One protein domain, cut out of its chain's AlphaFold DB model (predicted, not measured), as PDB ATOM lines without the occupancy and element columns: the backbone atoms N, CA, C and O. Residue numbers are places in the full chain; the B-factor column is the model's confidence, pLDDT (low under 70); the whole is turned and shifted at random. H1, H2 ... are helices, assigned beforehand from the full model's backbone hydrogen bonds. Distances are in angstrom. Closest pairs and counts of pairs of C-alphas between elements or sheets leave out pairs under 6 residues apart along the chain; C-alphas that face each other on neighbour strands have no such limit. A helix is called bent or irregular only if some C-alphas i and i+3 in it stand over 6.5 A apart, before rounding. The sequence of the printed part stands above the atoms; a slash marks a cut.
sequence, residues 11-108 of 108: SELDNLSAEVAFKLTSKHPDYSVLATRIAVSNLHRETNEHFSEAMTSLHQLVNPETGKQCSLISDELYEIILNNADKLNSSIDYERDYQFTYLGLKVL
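This is residues 11 to 108 of the 108 residues of the protein "Ribonucleoside-diphosphate reductase large subunit" of Biomphalaria glabrata (UniProt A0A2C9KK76). Look for two lobes side by side along the longest axis: in one, the helical hairpin H1 and H2 has the short helices H6 and H7 packed on H2; in the other, the hairpin H3 and H4 has H5 packed on H3. The chain passes between the lobes twice, from H2 to H3 and back from H5 to H6, and residues 60 to 74 make a long loop between H3 and H4. The printed part has 98 residues with seven named helices, H1 to H7 in order, and no named strand: it is all helix. It is loose, with a radius of gyration of the C-alphas of 17.1 A, and flat, spanning 50 by 36 by 19 A.

Find C-alpha 11 at (37.717, -51.849, -46.149); from there H1 runs to residue 26, 24.6 A from first to last C-alpha. H1 is irregular, but only just: C-alphas 23 and 26 are 6.7 A apart. H2, residues 30 to 46, is also 24.6 A long, and begins with C-alpha 30 at (41.041, -69.379, -33.330). Read on to H3, residues 51 to 59, 12.4 A, and past the loop to H4, residues 75 to 83, 12.1 A. Then come H5, residues 85 to 91, H6, residues 94 to 99, and H7, residues 102 to 107, whose last C-alpha is at (28.955, -53.187, -29.768).

Begin at the hub, H2, which touches three helices. H1 and H2 form a hairpin: they touch at a shallow tilt of 16 degrees, opposite ways, and their closest C-alphas, Ala 18 and Ala 35, are 4.2 A apart. With residues 36 to 40 alone H2 touches H6, closest at the C-alphas of Arg 37 and Tyr 98, 6.1 A. With residues 32 to 39 alone it touches H7 at a steep tilt of 50 degrees, closest at the C-alphas of Thr 36 and Tyr 102, 4.5 A. H2 and H3 are apart, and so are H5 and H6. Move on to the hairpin of H3 and H4, which touch at a shallow tilt of 24 degrees, opposite ways; the closest C-alphas, Ser 52 and Ile 81, are 6.4 A apart. H3 touches H5 at a steep tilt of 51 degrees, closest at the C-alphas of Phe 51 and Asn 89, 5.7 A. Every O i to N i+4 pair is within hydrogen-bond range in H2, H3, H4, H5 and H7, against 11 of 12 in H1 and 0 of 2 in H6, where 3 of 3 O i to N i+3 pairs are.

The C-alphas farthest apart, Lys 27 and Glu 76, are 50.4 A apart. The printed part has no cut, and ends at residue 108, the chain's last. The link from H3 to H4, 15 residues, is long; the other five are tight. The mean pLDDT of the printed part is 96.4, and no printed residue is under 70.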
ATOM      1  N   SER A  11      38.471 -51.845 -47.409       95.44
ATOM      2  CA  SER A  11      37.717 -51.849 -46.149       95.44
ATOM      3  C   SER A  11      36.476 -52.747 -46.206       95.44
ATOM      4  O   SER A  11      36.220 -53.517 -45.280       95.44
ATOM      5  N   GLU A  12      35.719 -52.736 -47.308       94.75
ATOM      6  CA  GLU A  12      34.591 -53.663 -47.488       94.75
ATOM      7  C   GLU A  12      35.049 -55.125 -47.522       94.75
ATOM      8  O   GLU A  12      34.411 -55.992 -46.917       94.75
ATOM      9  N   LEU A  13      36.167 -55.402 -48.199       95.69
ATOM     10  CA  LEU A  13      36.730 -56.746 -48.280       95.69
ATOM     11  C   LEU A  13      37.207 -57.255 -46.910       95.69
ATOM     12  O   LEU A  13      36.950 -58.414 -46.568       95.69
ATOM     13  N   ASP A  14      37.860 -56.409 -46.114       96.31
ATOM     14  CA  ASP A  14      38.326 -56.773 -44.773       96.31
ATOM     15  C   ASP A  14      37.149 -56.974 -43.806       96.31
ATOM     16  O   ASP A  14      37.118 -57.960 -43.064       96.31
ATOM     17  N   ASN A  15      36.115 -56.129 -43.885       95.06
ATOM     18  CA  ASN A  15      34.875 -56.310 -43.122       95.06
ATOM     19  C   ASN A  15      34.202 -57.657 -43.424       95.06
ATOM     20  O   ASN A  15      33.827 -58.394 -42.506       95.06
ATOM     21  N   LEU A  16      34.096 -58.012 -44.707       95.75
ATOM     22  CA  LEU A  16      33.553 -59.298 -45.129       95.75
ATOM     23  C   LEU A  16      34.421 -60.469 -44.644       95.75
ATOM     24  O   LEU A  16      33.901 -61.487 -44.181       95.75
ATOM     25  N   SER A  17      35.741 -60.333 -44.748       96.25
ATOM     26  CA  SER A  17      36.690 -61.367 -44.332       96.25
ATOM     27  C   SER A  17      36.602 -61.632 -42.828       96.25
ATOM     28  O   SER A  17      36.571 -62.794 -42.415       96.25
ATOM     29  N   ALA A  18      36.467 -60.581 -42.013       97.25
ATOM     30  CA  ALA A  18      36.252 -60.700 -40.575       97.25
ATOM     31  C   ALA A  18      34.922 -61.406 -40.248       97.25
ATOM     32  O   ALA A  18      34.886 -62.292 -39.394       97.25
ATOM     33  N   GLU A  19      33.840 -61.093 -40.969       96.12
ATOM     34  CA  GLU A  19      32.540 -61.748 -40.777       96.12
ATOM     35  C   GLU A  19      32.579 -63.241 -41.145       96.12
ATOM     36  O   GLU A  19      32.050 -64.090 -40.418       96.12
ATOM     37  N   VAL A  20      33.222 -63.583 -42.265       96.75
ATOM     38  CA  VAL A  20      33.405 -64.979 -42.685       96.75
ATOM     39  C   VAL A  20      34.254 -65.734 -41.666       96.75
ATOM     40  O   VAL A  20      33.858 -66.827 -41.255       96.75
ATOM     41  N   ALA A  21      35.369 -65.155 -41.211       97.62
ATOM     42  CA  ALA A  21      36.192 -65.742 -40.158       97.62
ATOM     43  C   ALA A  21      35.361 -65.977 -38.889       97.62
ATOM     44  O   ALA A  21      35.322 -67.096 -38.384       97.62
ATOM     45  N   PHE A  22      34.581 -64.994 -38.438       97.31
ATOM     46  CA  PHE A  22      33.765 -65.140 -37.234       97.31
ATOM     47  C   PHE A  22      32.763 -66.304 -37.332       97.31
ATOM     48  O   PHE A  22      32.639 -67.095 -36.393       97.31
ATOM     49  N   LYS A  23      32.112 -66.497 -38.490       96.62
ATOM     50  CA  LYS A  23      31.202 -67.639 -38.734       96.62
ATOM     51  C   LYS A  23      31.908 -69.001 -38.638       96.62
ATOM     52  O   LYS A  23      31.281 -69.999 -38.266       96.62
ATOM     53  N   LEU A  24      33.206 -69.053 -38.941       97.81
ATOM     54  CA  LEU A  24      34.037 -70.258 -38.855       97.81
ATOM     55  C   LEU A  24      34.518 -70.572 -37.428       97.81
ATOM     56  O   LEU A  24      35.094 -71.639 -37.221       97.81
ATOM     57  N   THR A  25      34.211 -69.733 -36.431       97.00
ATOM     58  CA  THR A  25      34.485 -70.020 -35.005       97.00
ATOM     59  C   THR A  25      33.882 -71.353 -34.558       97.00
ATOM     60  O   THR A  25      34.486 -72.083 -33.779       97.00
ATOM     61  N   SER A  26      32.719 -71.721 -35.113       96.38
ATOM     62  CA  SER A  26      32.080 -73.028 -34.888       96.38
ATOM     63  C   SER A  26      32.937 -74.223 -35.327       96.38
ATOM     64  O   SER A  26      32.734 -75.330 -34.834       96.38
ATOM     65  N   LYS A  27      33.895 -74.012 -36.240       97.81
ATOM     66  CA  LYS A  27      34.853 -75.029 -36.692       97.81
ATOM     67  C   LYS A  27      36.119 -75.057 -35.842       97.81
ATOM     68  O   LYS A  27      36.638 -76.136 -35.582       97.81
ATOM     69  N   HIS A  28      36.636 -73.891 -35.458       98.12
ATOM     70  CA  HIS A  28      37.794 -73.775 -34.575       98.12
ATOM     71  C   HIS A  28      37.783 -72.415 -33.857       98.12
ATOM     72  O   HIS A  28      37.604 -71.399 -34.532       98.12
ATOM     73  N   PRO A  29      38.019 -72.352 -32.534       95.75
ATOM     74  CA  PRO A  29      37.941 -71.103 -31.770       95.75
ATOM     75  C   PRO A  29      38.897 -70.005 -32.264       95.75
ATOM     76  O   PRO A  29      38.530 -68.833 -32.233       95.75
ATOM     77  N   ASP A  30      40.071 -70.357 -32.799       97.06
ATOM     78  CA  ASP A  30      41.041 -69.379 -33.330       97.06
ATOM     79  C   ASP A  30      40.505 -68.533 -34.494       97.06
ATOM     80  O   ASP A  30      41.011 -67.440 -34.743       97.06
ATOM     81  N   TYR A  31      39.449 -68.977 -35.184       97.94
ATOM     82  CA  TYR A  31      38.781 -68.144 -36.185       97.94
ATOM     83  C   TYR A  31      38.137 -66.889 -35.577       97.94
ATOM     84  O   TYR A  31      38.053 -65.868 -36.257       97.94
ATOM     85  N   SER A  32      37.752 -66.927 -34.298       96.06
ATOM     86  CA  SER A  32      37.300 -65.740 -33.563       96.06
ATOM     87  C   SER A  32      38.443 -64.739 -33.382       96.06
ATOM     88  O   SER A  32      38.274 -63.549 -33.636       96.06
ATOM     89  N   VAL A  33      39.638 -65.228 -33.030       96.75
ATOM     90  CA  VAL A  33      40.846 -64.397 -32.896       96.75
ATOM     91  C   VAL A  33      41.231 -63.788 -34.243       96.75
ATOM     92  O   VAL A  33      41.547 -62.602 -34.320       96.75
ATOM     93  N   LEU A  34      41.162 -64.575 -35.321       97.88
ATOM     94  CA  LEU A  34      41.402 -64.083 -36.677       97.88
ATOM     95  C   LEU A  34      40.395 -62.991 -37.069       97.88
ATOM     96  O   LEU A  34      40.803 -61.949 -37.575       97.88
ATOM     97  N   ALA A  35      39.104 -63.201 -36.798       97.88
ATOM     98  CA  ALA A  35      38.061 -62.217 -37.071       97.88
ATOM     99  C   ALA A  35      38.303 -60.897 -36.332       97.88
ATOM    100  O   ALA A  35      38.240 -59.836 -36.952       97.88
ATOM    101  N   THR A  36      38.637 -60.960 -35.036       97.81
ATOM    102  CA  THR A  36      39.038 -59.780 -34.255       97.81
ATOM    103  C   THR A  36      40.207 -59.066 -34.923       97.81
ATOM    104  O   THR A  36      40.130 -57.867 -35.157       97.81
ATOM    105  N   ARG A  37      41.287 -59.785 -35.258       97.81
ATOM    106  CA  ARG A  37      42.505 -59.170 -35.807       97.81
ATOM    107  C   ARG A  37      42.262 -58.466 -37.137       97.81
ATOM    108  O   ARG A  37      42.762 -57.363 -37.323       97.81
ATOM    109  N   ILE A  38      41.475 -59.071 -38.030       98.06
ATOM    110  CA  ILE A  38      41.091 -58.434 -39.299       98.06
ATOM    111  C   ILE A  38      40.278 -57.163 -39.025       98.06
ATOM    112  O   ILE A  38      40.560 -56.119 -39.605       98.06
ATOM    113  N   ALA A  39      39.301 -57.227 -38.114       97.56
ATOM    114  CA  ALA A  39      38.454 -56.083 -37.786       97.56
ATOM    115  C   ALA A  39      39.242 -54.917 -37.165       97.56
ATOM    116  O   ALA A  39      39.064 -53.781 -37.595       97.56
ATOM    117  N   VAL A  40      40.126 -55.193 -36.199       97.75
ATOM    118  CA  VAL A  40      40.979 -54.177 -35.554       97.75
ATOM    119  C   VAL A  40      41.957 -53.572 -36.553       97.75
ATOM    120  O   VAL A  40      42.056 -52.356 -36.643       97.75
ATOM    121  N   SER A  41      42.629 -54.399 -37.359       97.56
ATOM    122  CA  SER A  41      43.574 -53.900 -38.362       97.56
ATOM    123  C   SER A  41      42.891 -53.012 -39.405       97.56
ATOM    124  O   SER A  41      43.457 -51.993 -39.798       97.56
ATOM    125  N   ASN A  42      41.670 -53.364 -39.826       97.06
ATOM    126  CA  ASN A  42      40.885 -52.504 -40.701       97.06
ATOM    127  C   ASN A  42      40.493 -51.198 -39.994       97.06
ATOM    128  O   ASN A  42      40.645 -50.136 -40.580       97.06
ATOM    129  N   LEU A  43      40.046 -51.265 -38.735       96.12
ATOM    130  CA  LEU A  43      39.694 -50.080 -37.949       96.12
ATOM    131  C   LEU A  43      40.877 -49.113 -37.833       96.12
ATOM    132  O   LEU A  43      40.727 -47.948 -38.176       96.12
ATOM    133  N   HIS A  44      42.057 -49.607 -37.447       96.81
ATOM    134  CA  HIS A  44      43.279 -48.802 -37.337       96.81
ATOM    135  C   HIS A  44      43.646 -48.100 -38.646       96.81
ATOM    136  O   HIS A  44      44.123 -46.973 -38.610       96.81
ATOM    137  N   ARG A  45      43.404 -48.731 -39.803       95.62
ATOM    138  CA  ARG A  45      43.671 -48.125 -41.118       95.62
ATOM    139  C   ARG A  45      42.698 -46.997 -41.471       95.62
ATOM    140  O   ARG A  45      43.069 -46.092 -42.211       95.62
ATOM    141  N   GLU A  46      41.466 -47.065 -40.980       94.81
ATOM    142  CA  GLU A  46      40.391 -46.121 -41.311       94.81
ATOM    143  C   GLU A  46      40.251 -44.984 -40.278       94.81
ATOM    144  O   GLU A  46      39.386 -44.120 -40.424       94.81
ATOM    145  N   THR A  47      41.083 -44.965 -39.230       95.19
ATOM    146  CA  THR A  47      41.042 -43.971 -38.144       95.19
ATOM    147  C   THR A  47      42.373 -43.246 -37.965       95.19
ATOM    148  O   THR A  47      43.420 -43.747 -38.362       95.19
ATOM    149  N   ASN A  48      42.341 -42.075 -37.323       96.25
ATOM    150  CA  ASN A  48      43.555 -41.316 -37.014       96.25
ATOM    151  C   ASN A  48      44.483 -42.098 -36.072       96.25
ATOM    152  O   ASN A  48      44.024 -42.706 -35.103       96.25
ATOM    153  N   GLU A  49      45.789 -42.014 -36.325       93.56
ATOM    154  CA  GLU A  49      46.822 -42.701 -35.542       93.56
ATOM    155  C   GLU A  49      46.958 -42.120 -34.128       93.56
ATOM    156  O   GLU A  49      47.253 -42.845 -33.181       93.56
ATOM    157  N   HIS A  50      46.734 -40.814 -33.962       96.75
ATOM    158  CA  HIS A  50      46.910 -40.133 -32.684       96.75
ATOM    159  C   HIS A  50      45.583 -39.716 -32.051       96.75
ATOM    160  O   HIS A  50      44.701 -39.135 -32.688       96.75
ATOM    161  N   PHE A  51      45.469 -39.943 -30.740       98.06
ATOM    162  CA  PHE A  51      44.304 -39.547 -29.954       98.06
ATOM    163  C   PHE A  51      44.000 -38.052 -30.072       98.06
ATOM    164  O   PHE A  51      42.850 -37.686 -30.306       98.06
ATOM    165  N   SER A  52      45.009 -37.183 -29.978       98.19
ATOM    166  CA  SER A  52      44.802 -35.737 -30.113       98.19
ATOM    167  C   SER A  52      44.184 -35.350 -31.461       98.19
ATOM    168  O   SER A  52      43.316 -34.484 -31.499       98.19
ATOM    169  N   GLU A  53      44.564 -36.016 -32.556       98.00
ATOM    170  CA  GLU A  53      44.026 -35.752 -33.899       98.00
ATOM    171  C   GLU A  53      42.570 -36.208 -34.037       98.00
ATOM    172  O   GLU A  53      41.736 -35.510 -34.624       98.00
ATOM    173  N   ALA A  54      42.234 -37.369 -33.464       97.62
ATOM    174  CA  ALA A  54      40.848 -37.817 -33.356       97.62
ATOM    175  C   ALA A  54      40.001 -36.792 -32.582       97.62
ATOM    176  O   ALA A  54      38.926 -36.410 -33.038       97.62
ATOM    177  N   MET A  55      40.510 -36.270 -31.464       98.06
ATOM    178  CA  MET A  55      39.809 -35.263 -30.660       98.06
ATOM    179  C   MET A  55      39.657 -33.925 -31.396       98.06
ATOM    180  O   MET A  55      38.580 -33.334 -31.350       98.06
ATOM    181  N   THR A  56      40.673 -33.485 -32.147       97.75
ATOM    182  CA  THR A  56      40.554 -32.329 -33.054       97.75
ATOM    183  C   THR A  56      39.445 -32.539 -34.080       97.75
ATOM    184  O   THR A  56      38.631 -31.642 -34.287       97.75
ATOM    185  N   SER A  57      39.357 -33.731 -34.676       96.75
ATOM    186  CA  SER A  57      38.315 -34.057 -35.661       96.75
ATOM    187  C   SER A  57      36.907 -34.004 -35.051       96.75
ATOM    188  O   SER A  57      35.978 -33.501 -35.680       96.75
ATOM    189  N   LEU A  58      36.749 -34.470 -33.806       96.94
ATOM    190  CA  LEU A  58      35.483 -34.395 -33.066       96.94
ATOM    191  C   LEU A  58      35.110 -32.961 -32.667       96.94
ATOM    192  O   LEU A  58      33.927 -32.619 -32.650       96.94
ATOM    193  N   HIS A  59      36.101 -32.127 -32.342       97.81
ATOM    194  CA  HIS A  59      35.893 -30.726 -31.964       97.81
ATOM    195  C   HIS A  59      35.509 -29.846 -33.159       97.81
ATOM    196  O   HIS A  59      34.593 -29.022 -33.103       97.81
ATOM    197  N   GLN A  60      36.190 -30.066 -34.280       96.38
ATOM    198  CA  GLN A  60      36.022 -29.298 -35.511       96.38
ATOM    199  C   GLN A  60      34.931 -29.863 -36.425       96.38
ATOM    200  O   GLN A  60      34.805 -29.434 -37.572       96.38
ATOM    201  N   LEU A  61      34.135 -30.818 -35.936       95.94
ATOM    202  CA  LEU A  61      33.089 -31.447 -36.723       95.94
ATOM    203  C   LEU A  61      32.085 -30.395 -37.215       95.94
ATOM    204  O   LEU A  61      31.514 -29.627 -36.437       95.94
ATOM    205  N   VAL A  62      31.844 -30.383 -38.524       95.75
ATOM    206  CA  VAL A  62      30.840 -29.536 -39.172       95.75
ATOM    207  C   VAL A  62      29.765 -30.434 -39.755       95.75
ATOM    208  O   VAL A  62      30.061 -31.400 -40.457       95.75
ATOM    209  N   ASN A  63      28.504 -30.115 -39.480       94.38
ATOM    210  CA  ASN A  63      27.391 -30.823 -40.089       94.38
ATOM    211  C   ASN A  63      27.359 -30.495 -41.599       94.38
ATOM    212  O   ASN A  63      27.180 -29.324 -41.951       94.38
ATOM    213  N   PRO A  64      27.506 -31.487 -42.496       93.12
ATOM    214  CA  PRO A  64      27.665 -31.235 -43.927       93.12
ATOM    215  C   PRO A  64      26.396 -30.689 -44.595       93.12
ATOM    216  O   PRO A  64      26.490 -29.986 -45.595       93.12
ATOM    217  N   GLU A  65      25.215 -30.971 -44.041       95.38
ATOM    218  CA  GLU A  65      23.934 -30.513 -44.592       95.38
ATOM    219  C   GLU A  65      23.639 -29.052 -44.234       95.38
ATOM    220  O   GLU A  65      23.056 -28.310 -45.022       95.38
ATOM    221  N   THR A  66      24.032 -28.633 -43.030       95.25
ATOM    222  CA  THR A  66      23.701 -27.305 -42.485       95.25
ATOM    223  C   THR A  66      24.881 -26.336 -42.464       95.25
ATOM    224  O   THR A  66      24.674 -25.141 -42.255       95.25
ATOM    225  N   GLY A  67      26.110 -26.831 -42.630       94.44
ATOM    226  CA  GLY A  67      27.349 -26.055 -42.525       94.44
ATOM    227  C   GLY A  67      27.653 -25.536 -41.116       94.44
ATOM    228  O   GLY A  67      28.557 -24.722 -40.942       94.44
ATOM    229  N   LYS A  68      26.891 -25.960 -40.100       94.25
ATOM    230  CA  LYS A  68      27.057 -25.496 -38.720       94.25
ATOM    231  C   LYS A  68      28.043 -26.373 -37.967       94.25
ATOM    232  O   LYS A  68      28.052 -27.593 -38.136       94.25
ATOM    233  N   GLN A  69      28.821 -25.747 -37.090       93.31
ATOM    234  CA  GLN A  69      29.690 -26.466 -36.168       93.31
ATOM    235  C   GLN A  69      28.847 -27.358 -35.250       93.31
ATOM    236  O   GLN A  69      27.841 -26.927 -34.685       93.31
ATOM    237  N   CYS A  70      29.259 -28.615 -35.145       93.12
ATOM    238  CA  CYS A  70      28.605 -29.678 -34.397       93.12
ATOM    239  C   CYS A  70      29.661 -30.398 -33.550       93.12
ATOM    240  O   CYS A  70      29.839 -31.608 -33.652       93.12
ATOM    241  N   SER A  71      30.401 -29.619 -32.757       95.62
ATOM    242  CA  SER A  71      31.451 -30.152 -31.893       95.62
ATOM    243  C   SER A  71      30.882 -31.204 -30.945       95.62
ATOM    244  O   SER A  71      29.881 -30.957 -30.266       95.62
ATOM    245  N   LEU A  72      31.532 -32.364 -30.886       96.56
ATOM    246  CA  LEU A  72      31.151 -33.460 -29.992       96.56
ATOM    247  C   LEU A  72      31.869 -33.393 -28.635       96.56
ATOM    248  O   LEU A  72      31.514 -34.134 -27.721       96.56
ATOM    249  N   ILE A  73      32.850 -32.498 -28.489       97.31
ATOM    250  CA  ILE A  73      33.577 -32.251 -27.238       97.31
ATOM    251  C   ILE A  73      33.617 -30.749 -26.912       97.31
ATOM    252  O   ILE A  73      33.511 -29.907 -27.802       97.31
ATOM    253  N   SER A  74      33.736 -30.390 -25.634       97.50
ATOM    254  CA  SER A  74      33.807 -28.981 -25.222       97.50
ATOM    255  C   SER A  74      35.170 -28.355 -25.533       97.50
ATOM    256  O   SER A  74      36.184 -29.053 -25.575       97.50
ATOM    257  N   ASP A  75      35.200 -27.026 -25.685       97.81
ATOM    258  CA  ASP A  75      36.440 -26.255 -25.875       97.81
ATOM    259  C   ASP A  75      37.429 -26.489 -24.723       97.81
ATOM    260  O   ASP A  75      38.604 -26.741 -24.958       97.81
ATOM    261  N   GLU A  76      36.935 -26.505 -23.481       98.12
ATOM    262  CA  GLU A  76      37.748 -26.773 -22.288       98.12
ATOM    263  C   GLU A  76      38.450 -28.136 -22.365       98.12
ATOM    264  O   GLU A  76      39.654 -28.238 -22.130       98.12
ATOM    265  N   LEU A  77      37.714 -29.195 -22.728       97.88
ATOM    266  CA  LEU A  77      38.292 -30.530 -22.855       97.88
ATOM    267  C   LEU A  77      39.314 -30.576 -23.997       97.88
ATOM    268  O   LEU A  77      40.386 -31.163 -23.841       97.88
ATOM    269  N   TYR A  78      38.998 -29.940 -25.124       98.31
ATOM    270  CA  TYR A  78      39.885 -29.869 -26.278       98.31
ATOM    271  C   TYR A  78      41.212 -29.166 -25.952       98.31
ATOM    272  O   TYR A  78      42.283 -29.693 -26.266       98.31
ATOM    273  N   GLU A  79      41.166 -28.032 -25.249       98.38
ATOM    274  CA  GLU A  79      42.361 -27.309 -24.805       98.38
ATOM    275  C   GLU A  79      43.219 -28.145 -23.849       98.38
ATOM    276  O   GLU A  79      44.443 -28.195 -23.995       98.38
ATOM    277  N   ILE A  80      42.597 -28.852 -22.896       98.50
ATOM    278  CA  ILE A  80      43.315 -29.759 -21.987       98.50
ATOM    279  C   ILE A  80      44.030 -30.858 -22.778       98.50
ATOM    280  O   ILE A  80      45.194 -31.154 -22.493       98.50
ATOM    281  N   ILE A  81      43.359 -31.450 -23.769       98.38
ATOM    282  CA  ILE A  81      43.930 -32.510 -24.607       98.38
ATOM    283  C   ILE A  81      45.129 -31.983 -25.397       98.38
ATOM    284  O   ILE A  81      46.194 -32.594 -25.341       98.38
ATOM    285  N   LEU A  82      44.995 -30.837 -26.076       98.12
ATOM    286  CA  LEU A  82      46.088 -30.265 -26.867       98.12
ATOM    287  C   LEU A  82      47.292 -29.863 -26.009       98.12
ATOM    288  O   LEU A  82      48.428 -30.168 -26.370       98.12
ATOM    289  N   ASN A  83      47.059 -29.254 -24.844       98.50
ATOM    290  CA  ASN A  83      48.131 -28.864 -23.922       98.50
ATOM    291  C   ASN A  83      48.900 -30.068 -23.344       98.50
ATOM    292  O   ASN A  83      49.984 -29.894 -22.788       98.50
ATOM    293  N   ASN A  84      48.352 -31.283 -23.455       98.50
ATOM    294  CA  ASN A  84      48.952 -32.522 -22.957       98.50
ATOM    295  C   ASN A  84      49.142 -33.578 -24.063       98.50
ATOM    296  O   ASN A  84      49.330 -34.756 -23.742       98.50
ATOM    297  N   ALA A  85      49.095 -33.183 -25.342       98.31
ATOM    298  CA  ALA A  85      48.991 -34.105 -26.474       98.31
ATOM    299  C   ALA A  85      50.105 -35.161 -26.493       98.31
ATOM    300  O   ALA A  85      49.804 -36.351 -26.521       98.31
ATOM    301  N   ASP A  86      51.373 -34.754 -26.372       98.19
ATOM    302  CA  ASP A  86      52.520 -35.677 -26.398       98.19
ATOM    303  C   ASP A  86      52.417 -36.762 -25.317       98.19
ATOM    304  O   ASP A  86      52.639 -37.950 -25.564       98.19
ATOM    305  N   LYS A  87      52.032 -36.360 -24.099       98.44
ATOM    306  CA  LYS A  87      51.871 -37.272 -22.965       98.44
ATOM    307  C   LYS A  87      50.687 -38.212 -23.172       98.44
ATOM    308  O   LYS A  87      50.801 -39.393 -22.860       98.44
ATOM    309  N   LEU A  88      49.558 -37.702 -23.659       98.31
ATOM    310  CA  LEU A  88      48.351 -38.501 -23.875       98.31
ATOM    311  C   LEU A  88      48.545 -39.497 -25.021       98.31
ATOM    312  O   LEU A  88      48.297 -40.683 -24.825       98.31
ATOM    313  N   ASN A  89      49.072 -39.046 -26.161       98.25
ATOM    314  CA  ASN A  89      49.338 -39.893 -27.325       98.25
ATOM    315  C   ASN A  89      50.326 -41.018 -26.986       98.25
ATOM    316  O   ASN A  89      50.065 -42.175 -27.294       98.25
ATOM    317  N   SER A  90      51.419 -40.710 -26.279       97.56
ATOM    318  CA  SER A  90      52.413 -41.725 -25.888       97.56
ATOM    319  C   SER A  90      51.953 -42.675 -24.774       97.56
ATOM    320  O   SER A  90      52.584 -43.706 -24.553       97.56
ATOM    321  N   SER A  91      50.868 -42.348 -24.063       98.00
ATOM    322  CA  SER A  91      50.317 -43.202 -23.002       98.00
ATOM    323  C   SER A  91      49.349 -44.270 -23.523       98.00
ATOM    324  O   SER A  91      48.979 -45.167 -22.761       98.00
ATOM    325  N   ILE A  92      48.902 -44.169 -24.778       97.81
ATOM    326  CA  ILE A  92      47.922 -45.083 -25.370       97.81
ATOM    327  C   ILE A  92      48.643 -46.260 -26.026       97.81
ATOM    328  O   ILE A  92      49.586 -46.097 -26.792       97.81
ATOM    329  N   ASP A  93      48.167 -47.458 -25.709       97.38
ATOM    330  CA  ASP A  93      48.692 -48.728 -26.199       97.38
ATOM    331  C   ASP A  93      47.660 -49.367 -27.136       97.38
ATOM    332  O   ASP A  93      46.742 -50.057 -26.685       97.38
ATOM    333  N   TYR A  94      47.796 -49.092 -28.436       96.44
ATOM    334  CA  TYR A  94      46.868 -49.547 -29.480       96.44
ATOM    335  C   TYR A  94      46.890 -51.069 -29.696       96.44
ATOM    336  O   TYR A  94      45.937 -51.629 -30.236       96.44
ATOM    337  N   GLU A  95      47.909 -51.783 -29.198       96.75
ATOM    338  CA  GLU A  95      47.924 -53.254 -29.225       96.75
ATOM    339  C   GLU A  95      46.819 -53.856 -28.344       96.75
ATOM    340  O   GLU A  95      46.404 -55.005 -28.531       96.75
ATOM    341  N   ARG A  96      46.287 -53.077 -27.390       96.88
ATOM    342  CA  ARG A  96      45.177 -53.511 -26.534       96.88
ATOM    343  C   ARG A  96      43.869 -53.680 -27.291       96.88
ATOM    344  O   ARG A  96      43.030 -54.454 -26.832       96.88
ATOM    345  N   ASP A  97      43.711 -53.073 -28.464       96.88
ATOM    346  CA  ASP A  97      42.510 -53.263 -29.281       96.88
ATOM    347  C   ASP A  97      42.362 -54.724 -29.740       96.88
ATOM    348  O   ASP A  97      41.253 -55.257 -29.832       96.88
ATOM    349  N   TYR A  98      43.478 -55.442 -29.913       95.88
ATOM    350  CA  TYR A  98      43.473 -56.871 -30.241       95.88
ATOM    351  C   TYR A  98      43.028 -57.781 -29.086       95.88
ATOM    352  O   TYR A  98      42.870 -58.987 -29.291       95.88
ATOM    353  N   GLN A  99      42.825 -57.238 -27.880       95.62
ATOM    354  CA  GLN A  99      42.319 -57.987 -26.725       95.62
ATOM    355  C   GLN A  99      40.788 -58.085 -26.713       95.62
ATOM    356  O   GLN A  99      40.230 -58.894 -25.966       95.62
ATOM    357  N   PHE A 100      40.092 -57.296 -27.539       94.75
ATOM    358  CA  PHE A 100      38.646 -57.407 -27.670       94.75
ATOM    359  C   PHE A 100      38.225 -58.679 -28.415       94.75
ATOM    360  O   PHE A 100      38.961 -59.292 -29.187       94.75
ATOM    361  N   THR A 101      36.971 -59.075 -28.215       93.56
ATOM    362  CA  THR A 101      36.334 -60.071 -29.079       93.56
ATOM    363  C   THR A 101      35.707 -59.379 -30.284       93.56
ATOM    364  O   THR A 101      35.291 -58.225 -30.185       93.56
ATOM    365  N   TYR A 102      35.563 -60.094 -31.401       94.38
ATOM    366  CA  TYR A 102      34.888 -59.568 -32.590       94.38
ATOM    367  C   TYR A 102      33.483 -59.019 -32.277       94.38
ATOM    368  O   TYR A 102      33.115 -57.955 -32.764       94.38
ATOM    369  N   LEU A 103      32.716 -59.699 -31.412       91.81
ATOM    370  CA  LEU A 103      31.417 -59.191 -30.953       91.81
ATOM    371  C   LEU A 103      31.552 -57.960 -30.054       91.81
ATOM    372  O   LEU A 103      30.771 -57.030 -30.207       91.81
ATOM    373  N   GLY A 104      32.532 -57.942 -29.145       92.88
ATOM    374  CA  GLY A 104      32.795 -56.788 -28.285       92.88
ATOM    375  C   GLY A 104      33.079 -55.522 -29.094       92.88
ATOM    376  O   GLY A 104      32.493 -54.486 -28.811       92.88
ATOM    377  N   LEU A 105      33.883 -55.633 -30.156       92.88
ATOM    378  CA  LEU A 105      34.169 -54.519 -31.067       92.88
ATOM    379  C   LEU A 105      32.937 -54.020 -31.825       92.88
ATOM    380  O   LEU A 105      32.849 -52.838 -32.111       92.88
ATOM    381  N   LYS A 106      31.986 -54.897 -32.173       89.31
ATOM    382  CA  LYS A 106      30.771 -54.503 -32.911       89.31
ATOM    383  C   LYS A 106      29.711 -53.816 -32.043       89.31
ATOM    384  O   LYS A 106      28.720 -53.345 -32.593       89.31
ATOM    385  N   VAL A 107      29.878 -53.823 -30.722       93.25
ATOM    386  CA  VAL A 107      28.955 -53.187 -29.768       93.25
ATOM    387  C   VAL A 107      29.425 -51.790 -29.348       93.25
ATOM    388  O   VAL A 107      28.579 -50.977 -28.980       93.25
ATOM    389  N   LEU A 108      30.737 -51.536 -29.370       86.81
ATOM    390  CA  LEU A 108      31.351 -50.235 -29.073       86.81
ATOM    391  C   LEU A 108      31.105 -49.230 -30.205       86.81
ATOM    392  O   LEU A 108      30.906 -48.045 -29.864       86.81
TER     393      LEU A 108